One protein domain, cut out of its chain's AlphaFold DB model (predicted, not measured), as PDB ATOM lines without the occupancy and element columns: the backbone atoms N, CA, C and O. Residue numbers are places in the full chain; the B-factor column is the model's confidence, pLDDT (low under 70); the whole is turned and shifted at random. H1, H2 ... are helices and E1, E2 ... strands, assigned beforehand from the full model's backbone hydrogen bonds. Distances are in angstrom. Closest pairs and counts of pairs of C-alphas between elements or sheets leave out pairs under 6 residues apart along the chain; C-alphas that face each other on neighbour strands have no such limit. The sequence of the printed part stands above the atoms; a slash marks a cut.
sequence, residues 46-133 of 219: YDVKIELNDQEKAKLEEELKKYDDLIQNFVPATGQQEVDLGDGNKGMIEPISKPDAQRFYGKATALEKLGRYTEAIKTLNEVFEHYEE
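What this domain is: This is residues 46 to 133 of the 219 residues of an uncharacterized protein of candidate division SR1 bacterium RAAC1_SR1_1 (UniProt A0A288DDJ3). Three helices run up and down side by side, H2 between H1 and H3, and from one end of them a long, thin arm reaches out, ending in a small hairpin of E1 and E2. The arm, between H1 and H2 in the chain, makes the length of the whole. The 88 printed residues hold three named helices and two named strands, in the order H1, E1, E2, H2, H3; the class is mostly helix, and the sheet, order E1 - E2, is antiparallel. The whole is only just loose, close to extended, with a radius of gyration of the C-alphas of 17.9 A and spans of 62 by 24 by 18 A.

How they stand to each other: H1, residues 54 to 72, touches H2, residues 101 to 113, at a shallow tilt of 25 degrees, opposite ways; their closest C-alphas, of Leu 64 and Lys 107, are 5.7 A apart. E1, residues 82 to 84, and E2, residues 90 to 92, form an antiparallel hairpin, with N 83 and O 91 within hydrogen-bond range at 3.1 A. H2 and H3, residues 117 to 129, form a helical hairpin and touch at a shallow tilt of 7 degrees, opposite ways; their closest C-alphas, of Ala 108 and Ala 120, are 4.2 A apart. H1 and H3 are apart. Every O i to N i+4 pair is within hydrogen-bond range in H1 and H2, and 6 of 9 in H3.

Where its parts are: H1 begins at C-alpha 54 (64.466, 7.159, -20.756) and is 26.6 A long. E1 and E2 have three residues each. H2 is 18.9 A long; H3 is 19.8 A long and ends at C-alpha 129 (32.589, 16.779, -12.962).

The domain as a whole: The two C-alphas farthest apart, of Glu 51 and Asp 87, are 62.6 A apart. The printed part has no cut, and no link is long. The model's pLDDT is under 70 at residue 73 and residues 75 to 101.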
ATOM      1  N   TYR A  46      52.482  26.048 -17.028       97.25
ATOM      2  CA  TYR A  46      53.359  25.829 -15.883       97.25
ATOM      3  C   TYR A  46      54.358  24.700 -16.110       97.25
ATOM      4  O   TYR A  46      55.090  24.360 -15.187       97.25
ATOM      5  N   ASP A  47      54.361  24.082 -17.290       97.19
ATOM      6  CA  ASP A  47      55.153  22.888 -17.528       97.19
ATOM      7  C   ASP A  47      56.648  23.201 -17.435       97.19
ATOM      8  O   ASP A  47      57.145  24.186 -17.986       97.19
ATOM      9  N   VAL A  48      57.380  22.337 -16.738       95.50
ATOM     10  CA  VAL A  48      58.828  22.449 -16.577       95.50
ATOM     11  C   VAL A  48      59.506  21.238 -17.188       95.50
ATOM     12  O   VAL A  48      59.008  20.116 -17.123       95.50
ATOM     13  N   LYS A  49      60.688  21.453 -17.762       94.25
ATOM     14  CA  LYS A  49      61.516  20.350 -18.235       94.25
ATOM     15  C   LYS A  49      62.171  19.672 -17.033       94.25
ATOM     16  O   LYS A  49      62.929  20.312 -16.310       94.25
ATOM     17  N   ILE A  50      61.894  18.385 -16.847       92.94
ATOM     18  CA  ILE A  50      62.541  17.546 -15.833       92.94
ATOM     19  C   ILE A  50      63.513  16.598 -16.533       92.94
ATOM     20  O   ILE A  50      63.195  16.028 -17.579       92.94
ATOM     21  N   GLU A  51      64.709  16.452 -15.970       93.25
ATOM     22  CA  GLU A  51      65.677  15.450 -16.408       93.25
ATOM     23  C   GLU A  51      65.317  14.103 -15.777       93.25
ATOM     24  O   GLU A  51      65.478  13.896 -14.578       93.25
ATOM     25  N   LEU A  52      64.785  13.207 -16.605       92.19
ATOM     26  CA  LEU A  52      64.487  11.818 -16.272       92.19
ATOM     27  C   LEU A  52      65.254  10.931 -17.242       92.19
ATOM     28  O   LEU A  52      65.415  11.302 -18.411       92.19
ATOM     29  N   ASN A  53      65.686   9.753 -16.796       95.81
ATOM     30  CA  ASN A  53      66.218   8.781 -17.745       95.81
ATOM     31  C   ASN A  53      65.088   8.196 -18.616       95.81
ATOM     32  O   ASN A  53      63.907   8.245 -18.256       95.81
ATOM     33  N   ASP A  54      65.447   7.641 -19.776       93.88
ATOM     34  CA  ASP A  54      64.466   7.159 -20.756       93.88
ATOM     35  C   ASP A  54      63.525   6.093 -20.176       93.88
ATOM     36  O   ASP A  54      62.336   6.065 -20.501       93.88
ATOM     37  N   GLN A  55      64.028   5.246 -19.273       95.94
ATOM     38  CA  GLN A  55      63.245   4.192 -18.634       95.94
ATOM     39  C   GLN A  55      62.229   4.757 -17.630       95.94
ATOM     40  O   GLN A  55      61.076   4.326 -17.612       95.94
ATOM     41  N   GLU A  56      62.626   5.728 -16.807       94.75
ATOM     42  CA  GLU A  56      61.741   6.419 -15.864       94.75
ATOM     43  C   GLU A  56      60.632   7.165 -16.593       94.75
ATOM     44  O   GLU A  56      59.459   7.045 -16.231       94.75
ATOM     45  N   LYS A  57      60.996   7.893 -17.650       94.81
ATOM     46  CA  LYS A  57      60.032   8.605 -18.481       94.81
ATOM     47  C   LYS A  57      59.048   7.636 -19.132       94.81
ATOM     48  O   LYS A  57      57.846   7.853 -19.032       94.81
ATOM     49  N   ALA A  58      59.533   6.554 -19.745       95.75
ATOM     50  CA  ALA A  58      58.674   5.551 -20.372       95.75
ATOM     51  C   ALA A  58      57.696   4.922 -19.368       95.75
ATOM     52  O   ALA A  58      56.512   4.793 -19.669       95.75
ATOM     53  N   LYS A  59      58.169   4.605 -18.156       96.38
ATOM     54  CA  LYS A  59      57.325   4.062 -17.086       96.38
ATOM     55  C   LYS A  59      56.225   5.040 -16.666       96.38
ATOM     56  O   LYS A  59      55.087   4.621 -16.478       96.38
ATOM     57  N   LEU A  60      56.551   6.325 -16.514       95.62
ATOM     58  CA  LEU A  60      55.564   7.347 -16.157       95.62
ATOM     59  C   LEU A  60      54.547   7.571 -17.280       95.62
ATOM     60  O   LEU A  60      53.361   7.687 -16.998       95.62
ATOM     61  N   GLU A  61      54.972   7.581 -18.542       95.50
ATOM     62  CA  GLU A  61      54.055   7.700 -19.687       95.50
ATOM     63  C   GLU A  61      53.141   6.464 -19.828       95.50
ATOM     64  O   GLU A  61      51.956   6.597 -20.138       95.50
ATOM     65  N   GLU A  62      53.638   5.255 -19.542       95.06
ATOM     66  CA  GLU A  62      52.808   4.043 -19.475       95.06
ATOM     67  C   GLU A  62      51.785   4.122 -18.328       95.06
ATOM     68  O   GLU A  62      50.610   3.783 -18.501       95.06
ATOM     69  N   GLU A  63      52.209   4.624 -17.167       93.69
ATOM     70  CA  GLU A  63      51.337   4.864 -16.018       93.69
ATOM     71  C   GLU A  63      50.243   5.895 -16.346       93.69
ATOM     72  O   GLU A  63      49.076   5.673 -16.010       93.69
ATOM     73  N   LEU A  64      50.576   6.973 -17.065       95.00
ATOM     74  CA  LEU A  64      49.596   7.949 -17.548       95.00
ATOM     75  C   LEU A  64      48.558   7.311 -18.460       95.00
ATOM     76  O   LEU A  64      47.365   7.497 -18.228       95.00
ATOM     77  N   LYS A  65      48.995   6.510 -19.436       92.44
ATOM     78  CA  LYS A  65      48.082   5.812 -20.345       92.44
ATOM     79  C   LYS A  65      47.106   4.917 -19.581       92.44
ATOM     80  O   LYS A  65      45.912   4.924 -19.860       92.44
ATOM     81  N   LYS A  66      47.594   4.192 -18.571       90.75
ATOM     82  CA  LYS A  66      46.731   3.384 -17.703       90.75
ATOM     83  C   LYS A  66      45.687   4.249 -16.994       90.75
ATOM     84  O   LYS A  66      44.533   3.841 -16.890       90.75
ATOM     85  N   TYR A  67      46.069   5.417 -16.481       90.94
ATOM     86  CA  TYR A  67      45.105   6.317 -15.854       90.94
ATOM     87  C   TYR A  67      44.114   6.914 -16.854       90.94
ATOM     88  O   TYR A  67      42.939   7.020 -16.511       90.94
ATOM     89  N   ASP A  68      44.547   7.244 -18.068       88.19
ATOM     90  CA  ASP A  68      43.666   7.703 -19.143       88.19
ATOM     91  C   ASP A  68      42.607   6.654 -19.474       88.19
ATOM     92  O   ASP A  68      41.420   6.971 -19.466       88.19
ATOM     93  N   ASP A  69      43.004   5.392 -19.642       83.94
ATOM     94  CA  ASP A  69      42.073   4.286 -19.892       83.94
ATOM     95  C   ASP A  69      41.083   4.108 -18.723       83.94
ATOM     96  O   ASP A  69      39.889   3.861 -18.920       83.94
ATOM     97  N   LEU A  70      41.562   4.258 -17.483       83.19
ATOM     98  CA  LEU A  70      40.738   4.150 -16.278       83.19
ATOM     99  C   LEU A  70      39.770   5.327 -16.094       83.19
ATOM    100  O   LEU A  70      38.716   5.130 -15.482       83.19
ATOM    101  N   ILE A  71      40.130   6.526 -16.557       81.81
ATOM    102  CA  ILE A  71      39.292   7.733 -16.517       81.81
ATOM    103  C   ILE A  71      38.310   7.734 -17.692       81.81
ATOM    104  O   ILE A  71      37.148   8.076 -17.516       81.81
ATOM    105  N   GLN A  72      38.719   7.302 -18.884       78.88
ATOM    106  CA  GLN A  72      37.837   7.230 -20.051       78.88
ATOM    107  C   GLN A  72      36.703   6.220 -19.848       78.88
ATOM    108  O   GLN A  72      35.560   6.493 -20.210       78.88
ATOM    109  N   ASN A  73      37.004   5.067 -19.246       68.38
ATOM    110  CA  ASN A  73      36.008   4.044 -18.910       68.38
ATOM    111  C   ASN A  73      35.339   4.296 -17.550       68.38
ATOM    112  O   ASN A  73      34.682   3.409 -16.999       68.38
ATOM    113  N   PHE A  74      35.542   5.478 -16.966       70.19
ATOM    114  CA  PHE A  74      34.919   5.839 -15.710       70.19
ATOM    115  C   PHE A  74      33.421   6.072 -15.913       70.19
ATOM    116  O   PHE A  74      32.998   6.933 -16.680       70.19
ATOM    117  N   VAL A  75      32.621   5.321 -15.164       62.06
ATOM    118  CA  VAL A  75      31.191   5.567 -15.014       62.06
ATOM    119  C   VAL A  75      30.985   5.993 -13.560       62.06
ATOM    120  O   VAL A  75      31.155   5.155 -12.664       62.06
ATOM    121  N   PRO A  76      30.670   7.274 -13.282       57.06
ATOM    122  CA  PRO A  76      30.287   7.669 -11.935       57.06
ATOM    123  C   PRO A  76      29.065   6.844 -11.532       57.06
ATOM    124  O   PRO A  76      28.210   6.551 -12.366       57.06
ATOM    125  N   ALA A  77      28.972   6.448 -10.261       53.56
ATOM    126  CA  ALA A  77      27.712   5.873  -9.801       53.56
ATOM    127  C   ALA A  77      26.669   6.988  -9.894       53.56
ATOM    128  O   ALA A  77      26.726   7.951  -9.137       53.56
ATOM    129  N   THR A  78      25.776   6.895 -10.871       46.59
ATOM    130  CA  THR A  78      24.649   7.809 -11.015       46.59
ATOM    131  C   THR A  78      23.430   7.133 -10.411       46.59
ATOM    132  O   THR A  78      22.944   6.142 -10.956       46.59
ATOM    133  N   GLY A  79      22.961   7.654  -9.279       42.66
ATOM    134  CA  GLY A  79      21.762   7.185  -8.587       42.66
ATOM    135  C   GLY A  79      21.979   7.035  -7.085       42.66
ATOM    136  O   GLY A  79      22.951   6.421  -6.651       42.66
ATOM    137  N   GLN A  80      21.045   7.562  -6.292       41.69
ATOM    138  CA  GLN A  80      20.798   7.050  -4.947       41.69
ATOM    139  C   GLN A  80      20.446   5.565  -5.108       41.69
ATOM    140  O   GLN A  80      19.453   5.246  -5.761       41.69
ATOM    141  N   GLN A  81      21.262   4.650  -4.589       42.12
ATOM    142  CA  GLN A  81      20.855   3.248  -4.530       42.12
ATOM    143  C   GLN A  81      19.979   3.066  -3.291       42.12
ATOM    144  O   GLN A  81      20.454   3.212  -2.166       42.12
ATOM    145  N   GLU A  82      18.693   2.776  -3.507       41.44
ATOM    146  CA  GLU A  82      17.823   2.250  -2.459       41.44
ATOM    147  C   GLU A  82      18.405   0.913  -1.990       41.44
ATOM    148  O   GLU A  82      18.498  -0.041  -2.766       41.44
ATOM    149  N   VAL A  83      18.800   0.843  -0.723       45.56
ATOM    150  CA  VAL A  83      19.116  -0.417  -0.051       45.56
ATOM    151  C   VAL A  83      17.971  -0.758   0.894       45.56
ATOM    152  O   VAL A  83      17.551   0.070   1.704       45.56
ATOM    153  N   ASP A  84      17.435  -1.969   0.755       45.62
ATOM    154  CA  ASP A  84      16.454  -2.530   1.683       45.62
ATOM    155  C   ASP A  84      17.155  -2.810   3.019       45.62
ATOM    156  O   ASP A  84      18.108  -3.593   3.072       45.62
ATOM    157  N   LEU A  85      16.731  -2.113   4.077       49.19
ATOM    158  CA  LEU A  85      17.310  -2.235   5.418       49.19
ATOM    159  C   LEU A  85      16.689  -3.390   6.221       49.19
ATOM    160  O   LEU A  85      17.188  -3.700   7.303       49.19
ATOM    161  N   GLY A  86      15.668  -4.056   5.666       41.00
ATOM    162  CA  GLY A  86      14.914  -5.135   6.293       41.00
ATOM    163  C   GLY A  86      13.958  -4.624   7.372       41.00
ATOM    164  O   GLY A  86      14.419  -4.203   8.424       41.00
ATOM    165  N   ASP A  87      12.646  -4.751   7.104       38.84
ATOM    166  CA  ASP A  87      11.456  -4.296   7.881       38.84
ATOM    167  C   ASP A  87      10.414  -3.552   7.008       38.84
ATOM    168  O   ASP A  87       9.363  -3.138   7.498       38.84
ATOM    169  N   GLY A  88      10.666  -3.429   5.699       44.06
ATOM    170  CA  GLY A  88       9.823  -2.674   4.769       44.06
ATOM    171  C   GLY A  88      10.281  -1.228   4.572       44.06
ATOM    172  O   GLY A  88       9.660  -0.508   3.787       44.06
ATOM    173  N   ASN A  89      11.375  -0.810   5.219       40.69
ATOM    174  CA  ASN A  89      11.997   0.490   5.003       40.69
ATOM    175  C   ASN A  89      13.156   0.415   4.000       40.69
ATOM    176  O   ASN A  89      14.026  -0.455   4.053       40.69
ATOM    177  N   LYS A  90      13.198   1.404   3.103       40.41
ATOM    178  CA  LYS A  90      14.315   1.633   2.184       40.41
ATOM    179  C   LYS A  90      15.197   2.750   2.730       40.41
ATOM    180  O   LYS A  90      14.706   3.841   3.018       40.41
ATOM    181  N   GLY A  91      16.488   2.482   2.869       51.72
ATOM    182  CA  GLY A  91      17.487   3.465   3.268       51.72
ATOM    183  C   GLY A  91      18.248   4.023   2.072       51.72
ATOM    184  O   GLY A  91      18.539   3.304   1.116       51.72
ATOM    185  N   MET A  92      18.617   5.300   2.151       48.50
ATOM    186  CA  MET A  92      19.658   5.891   1.308       48.50
ATOM    187  C   MET A  92      20.976   5.806   2.075       48.50
ATOM    188  O   MET A  92      21.124   6.446   3.116       48.50
ATOM    189  N   ILE A  93      21.926   5.010   1.589       45.97
ATOM    190  CA  ILE A  93      23.283   4.964   2.141       45.97
ATOM    191  C   ILE A  93      24.249   5.251   0.996       45.97
ATOM    192  O   ILE A  93      24.331   4.477   0.046       45.97
ATOM    193  N   GLU A  94      24.993   6.353   1.083       45.84
ATOM    194  CA  GLU A  94      26.171   6.557   0.241       45.84
ATOM    195  C   GLU A  94      27.332   5.724   0.801       45.84
ATOM    196  O   GLU A  94      27.721   5.914   1.959       45.84
ATOM    197  N   PRO A  95      27.933   4.806   0.024       40.31
ATOM    198  CA  PRO A  95      29.160   4.160   0.449       40.31
ATOM    199  C   PRO A  95      30.290   5.192   0.471       40.31
ATOM    200  O   PRO A  95      30.761   5.660  -0.569       40.31
ATOM    201  N   ILE A  96      30.775   5.504   1.670       41.78
ATOM    202  CA  ILE A  96      32.046   6.194   1.899       41.78
ATOM    203  C   ILE A  96      33.174   5.226   1.508       41.78
ATOM    204  O   ILE A  96      33.743   4.537   2.345       41.78
ATOM    205  N   SER A  97      33.443   5.091   0.210       43.72
ATOM    206  CA  SER A  97      34.754   4.774  -0.381       43.72
ATOM    207  C   SER A  97      34.581   4.522  -1.876       43.72
ATOM    208  O   SER A  97      33.935   3.565  -2.294       43.72
ATOM    209  N   LYS A  98      35.193   5.355  -2.721       50.72
ATOM    210  CA  LYS A  98      35.400   4.994  -4.124       50.72
ATOM    211  C   LYS A  98      36.877   5.158  -4.499       50.72
ATOM    212  O   LYS A  98      37.387   6.274  -4.399       50.72
ATOM    213  N   PRO A  99      37.543   4.102  -5.011       52.12
ATOM    214  CA  PRO A  99      38.848   4.142  -5.699       52.12
ATOM    215  C   PRO A  99      38.925   5.091  -6.916       52.12
ATOM    216  O   PRO A  99      39.901   5.087  -7.663       52.12
ATOM    217  N   ASP A 100      37.879   5.873  -7.166       61.03
ATOM    218  CA  ASP A 100      37.588   6.485  -8.454       61.03
ATOM    219  C   ASP A 100      38.196   7.888  -8.582       61.03
ATOM    220  O   ASP A 100      38.863   8.171  -9.575       61.03
ATOM    221  N   ALA A 101      38.124   8.726  -7.539       69.50
ATOM    222  CA  ALA A 101      38.876   9.987  -7.497       69.50
ATOM    223  C   ALA A 101      40.401   9.749  -7.421       69.50
ATOM    224  O   ALA A 101      41.195  10.563  -7.893       69.50
ATOM    225  N   GLN A 102      40.821   8.594  -6.884       78.06
ATOM    226  CA  GLN A 102      42.231   8.203  -6.774       78.06
ATOM    227  C   GLN A 102      42.931   8.082  -8.131       78.06
ATOM    228  O   GLN A 102      44.137   8.312  -8.211       78.06
ATOM    229  N   ARG A 103      42.189   7.791  -9.205       85.50
ATOM    230  CA  ARG A 103      42.725   7.716 -10.574       85.50
ATOM    231  C   ARG A 103      43.193   9.087 -11.061       85.50
ATOM    232  O   ARG A 103      44.304   9.204 -11.567       85.50
ATOM    233  N   PHE A 104      42.395  10.127 -10.823       89.88
ATOM    234  CA  PHE A 104      42.748  11.508 -11.160       89.88
ATOM    235  C   PHE A 104      43.954  11.994 -10.349       89.88
ATOM    236  O   PHE A 104      44.861  12.607 -10.909       89.88
ATOM    237  N   TYR A 105      44.021  11.661  -9.053       88.88
ATOM    238  CA  TYR A 105      45.184  11.985  -8.214       88.88
ATOM    239  C   TYR A 105      46.451  11.260  -8.670       88.88
ATOM    240  O   TYR A 105      47.521  11.868  -8.730       88.88
ATOM    241  N   GLY A 106      46.336   9.975  -9.012       91.06
ATOM    242  CA  GLY A 106      47.438   9.184  -9.553       91.06
ATOM    243  C   GLY A 106      47.970   9.776 -10.856       91.06
ATOM    244  O   GLY A 106      49.166  10.049 -10.961       91.06
ATOM    245  N   LYS A 107      47.069  10.097 -11.794       94.81
ATOM    246  CA  LYS A 107      47.417  10.771 -13.050       94.81
ATOM    247  C   LYS A 107      48.097  12.116 -12.807       94.81
ATOM    248  O   LYS A 107      49.176  12.351 -13.339       94.81
ATOM    249  N   ALA A 108      47.518  12.975 -11.969       96.12
ATOM    250  CA  ALA A 108      48.107  14.269 -11.630       96.12
ATOM    251  C   ALA A 108      49.508  14.118 -11.014       96.12
ATOM    252  O   ALA A 108      50.427  14.828 -11.404       96.12
ATOM    253  N   THR A 109      49.704  13.137 -10.131       94.69
ATOM    254  CA  THR A 109      51.010  12.854  -9.514       94.69
ATOM    255  C   THR A 109      52.046  12.400 -10.546       94.69
ATOM    256  O   THR A 109      53.200  12.825 -10.493       94.69
ATOM    257  N   ALA A 110      51.667  11.537 -11.492       95.81
ATOM    258  CA  ALA A 110      52.555  11.117 -12.574       95.81
ATOM    259  C   ALA A 110      52.897  12.292 -13.510       95.81
ATOM    260  O   ALA A 110      54.064  12.480 -13.858       95.81
ATOM    261  N   LEU A 111      51.916  13.142 -13.833       97.81
ATOM    262  CA  LEU A 111      52.120  14.373 -14.603       97.81
ATOM    263  C   LEU A 111      53.066  15.346 -13.891       97.81
ATOM    264  O   LEU A 111      53.961  15.899 -14.525       97.81
ATOM    265  N   GLU A 112      52.939  15.511 -12.574       96.06
ATOM    266  CA  GLU A 112      53.870  16.315 -11.781       96.06
ATOM    267  C   GLU A 112      55.307  15.795 -11.862       96.06
ATOM    268  O   GLU A 112      56.236  16.589 -12.008       96.06
ATOM    269  N   LYS A 113      55.506  14.472 -11.787       95.69
ATOM    270  CA  LYS A 113      56.836  13.848 -11.924       95.69
ATOM    271  C   LYS A 113      57.434  14.041 -13.316       95.69
ATOM    272  O   LYS A 113      58.652  14.071 -13.444       95.69
ATOM    273  N   LEU A 114      56.590  14.182 -14.335       96.81
ATOM    274  CA  LEU A 114      56.981  14.515 -15.706       96.81
ATOM    275  C   LEU A 114      57.150  16.026 -15.937       96.81
ATOM    276  O   LEU A 114      57.562  16.429 -17.022       96.81
ATOM    277  N   GLY A 115      56.815  16.865 -14.951       96.44
ATOM    278  CA  GLY A 115      56.855  18.323 -15.064       96.44
ATOM    279  C   GLY A 115      55.681  18.923 -15.835       96.44
ATOM    280  O   GLY A 115      55.692  20.116 -16.109       96.44
ATOM    281  N   ARG A 116      54.651  18.133 -16.158       98.00
ATOM    282  CA  ARG A 116      53.434  18.536 -16.890       98.00
ATOM    283  C   ARG A 116      52.386  19.115 -15.934       98.00
ATOM    284  O   ARG A 116      51.285  18.582 -15.773       98.00
ATOM    285  N   TYR A 117      52.739  20.196 -15.240       97.94
ATOM    286  CA  TYR A 117      51.899  20.792 -14.197       97.94
ATOM    287  C   TYR A 117      50.569  21.343 -14.720       97.94
ATOM    288  O   TYR A 117      49.549  21.244 -14.036       97.94
ATOM    289  N   THR A 118      50.546  21.886 -15.936       97.44
ATOM    290  CA  THR A 118      49.327  22.450 -16.537       97.44
ATOM    291  C   THR A 118      48.259  21.378 -16.705       97.44
ATOM    292  O   THR A 118      47.083  21.589 -16.407       97.44
ATOM    293  N   GLU A 119      48.671  20.204 -17.166       95.88
ATOM    294  CA  GLU A 119      47.789  19.062 -17.366       95.88
ATOM    295  C   GLU A 119      47.395  18.401 -16.043       95.88
ATOM    296  O   GLU A 119      46.251  17.972 -15.895       95.88
ATOM    297  N   ALA A 120      48.297  18.382 -15.057       97.19
ATOM    298  CA  ALA A 120      47.983  17.913 -13.710       97.19
ATOM    299  C   ALA A 120      46.850  18.745 -13.083       97.19
ATOM    300  O   ALA A 120      45.892  18.181 -12.557       97.19
ATOM    301  N   ILE A 121      46.895  20.077 -13.221       97.19
ATOM    302  CA  ILE A 121      45.827  20.976 -12.753       97.19
ATOM    303  C   ILE A 121      44.502  20.664 -13.459       97.19
ATOM    304  O   ILE A 121      43.475  20.529 -12.793       97.19
ATOM    305  N   LYS A 122      44.505  20.521 -14.792       94.19
ATOM    306  CA  LYS A 122      43.284  20.178 -15.551       94.19
ATOM    307  C   LYS A 122      42.702  18.843 -15.096       94.19
ATOM    308  O   LYS A 122      41.512  18.770 -14.814       94.19
ATOM    309  N   THR A 123      43.556  17.836 -14.936       93.62
ATOM    310  CA  THR A 123      43.170  16.500 -14.463       93.62
ATOM    311  C   THR A 123      42.515  16.562 -13.081       93.62
ATOM    312  O   THR A 123      41.513  15.898 -12.838       93.62
ATOM    313  N   LEU A 124      43.037  17.381 -12.162       93.38
ATOM    314  CA  LEU A 124      42.428  17.560 -10.841       93.38
ATOM    315  C   LEU A 124      41.111  18.344 -10.892       93.38
ATOM    316  O   LEU A 124      40.213  18.058 -10.103       93.38
ATOM    317  N   ASN A 125      40.968  19.304 -11.809       93.75
ATOM    318  CA  ASN A 125      39.704  20.016 -12.013       93.75
ATOM    319  C   ASN A 125      38.605  19.095 -12.575       93.75
ATOM    320  O   ASN A 125      37.438  19.269 -12.231       93.75
ATOM    321  N   GLU A 126      38.953  18.084 -13.374       89.69
ATOM    322  CA  GLU A 126      37.986  17.100 -13.892       89.69
ATOM    323  C   GLU A 126      37.323  16.268 -12.783       89.69
ATOM    324  O   GLU A 126      36.200  15.802 -12.964       89.69
ATOM    325  N   VAL A 127      37.943  16.144 -11.601       87.44
ATOM    326  CA  VAL A 127      37.332  15.472 -10.436       87.44
ATOM    327  C   VAL A 127      35.972  16.086 -10.091       87.44
ATOM    328  O   VAL A 127      35.054  15.374  -9.683       87.44
ATOM    329  N   PHE A 128      35.815  17.394 -10.293       86.62
ATOM    330  CA  PHE A 128      34.594  18.126  -9.960       86.62
ATOM    331  C   PHE A 128      33.457  17.932 -10.970       86.62
ATOM    332  O   PHE A 128      32.336  18.326 -10.676       86.62
ATOM    333  N   GLU A 129      33.689  17.268 -12.110       82.75
ATOM    334  CA  GLU A 129      32.589  16.779 -12.962       82.75
ATOM    335  C   GLU A 129      31.771  15.672 -12.278       82.75
ATOM    336  O   GLU A 129      30.654  15.365 -12.697       82.75
ATOM    337  N   HIS A 130      32.340  15.046 -11.248       77.88
ATOM    338  CA  HIS A 130      31.781  13.866 -10.589       77.88
ATOM    339  C   HIS A 130      31.667  14.026  -9.072       77.88
ATOM    340  O   HIS A 130      30.843  13.367  -8.444       77.88
ATOM    341  N   TYR A 131      32.495  14.895  -8.487       78.50
ATOM    342  CA  TYR A 131      32.578  15.151  -7.055       78.50
ATOM    343  C   TYR A 131      32.676  16.662  -6.804       78.50
ATOM    344  O   TYR A 131      33.762  17.198  -6.568       78.50
ATOM    345  N   GLU A 132      31.534  17.351  -6.855       76.62
ATOM    346  CA  GLU A 132      31.419  18.823  -6.796       76.62
ATOM    347  C   GLU A 132      32.098  19.452  -5.559       76.62
ATOM    348  O   GLU A 132      32.592  20.588  -5.587       76.62
ATOM    349  N   GLU A 133      32.208  18.694  -4.465       76.88
ATOM    350  CA  GLU A 133      32.789  19.155  -3.206       76.88
ATOM    351  C   GLU A 133      33.975  18.310  -2.729       76.88
ATOM    352  O   GLU A 133      34.129  18.036  -1.548       76.88
TER     353      GLU A 133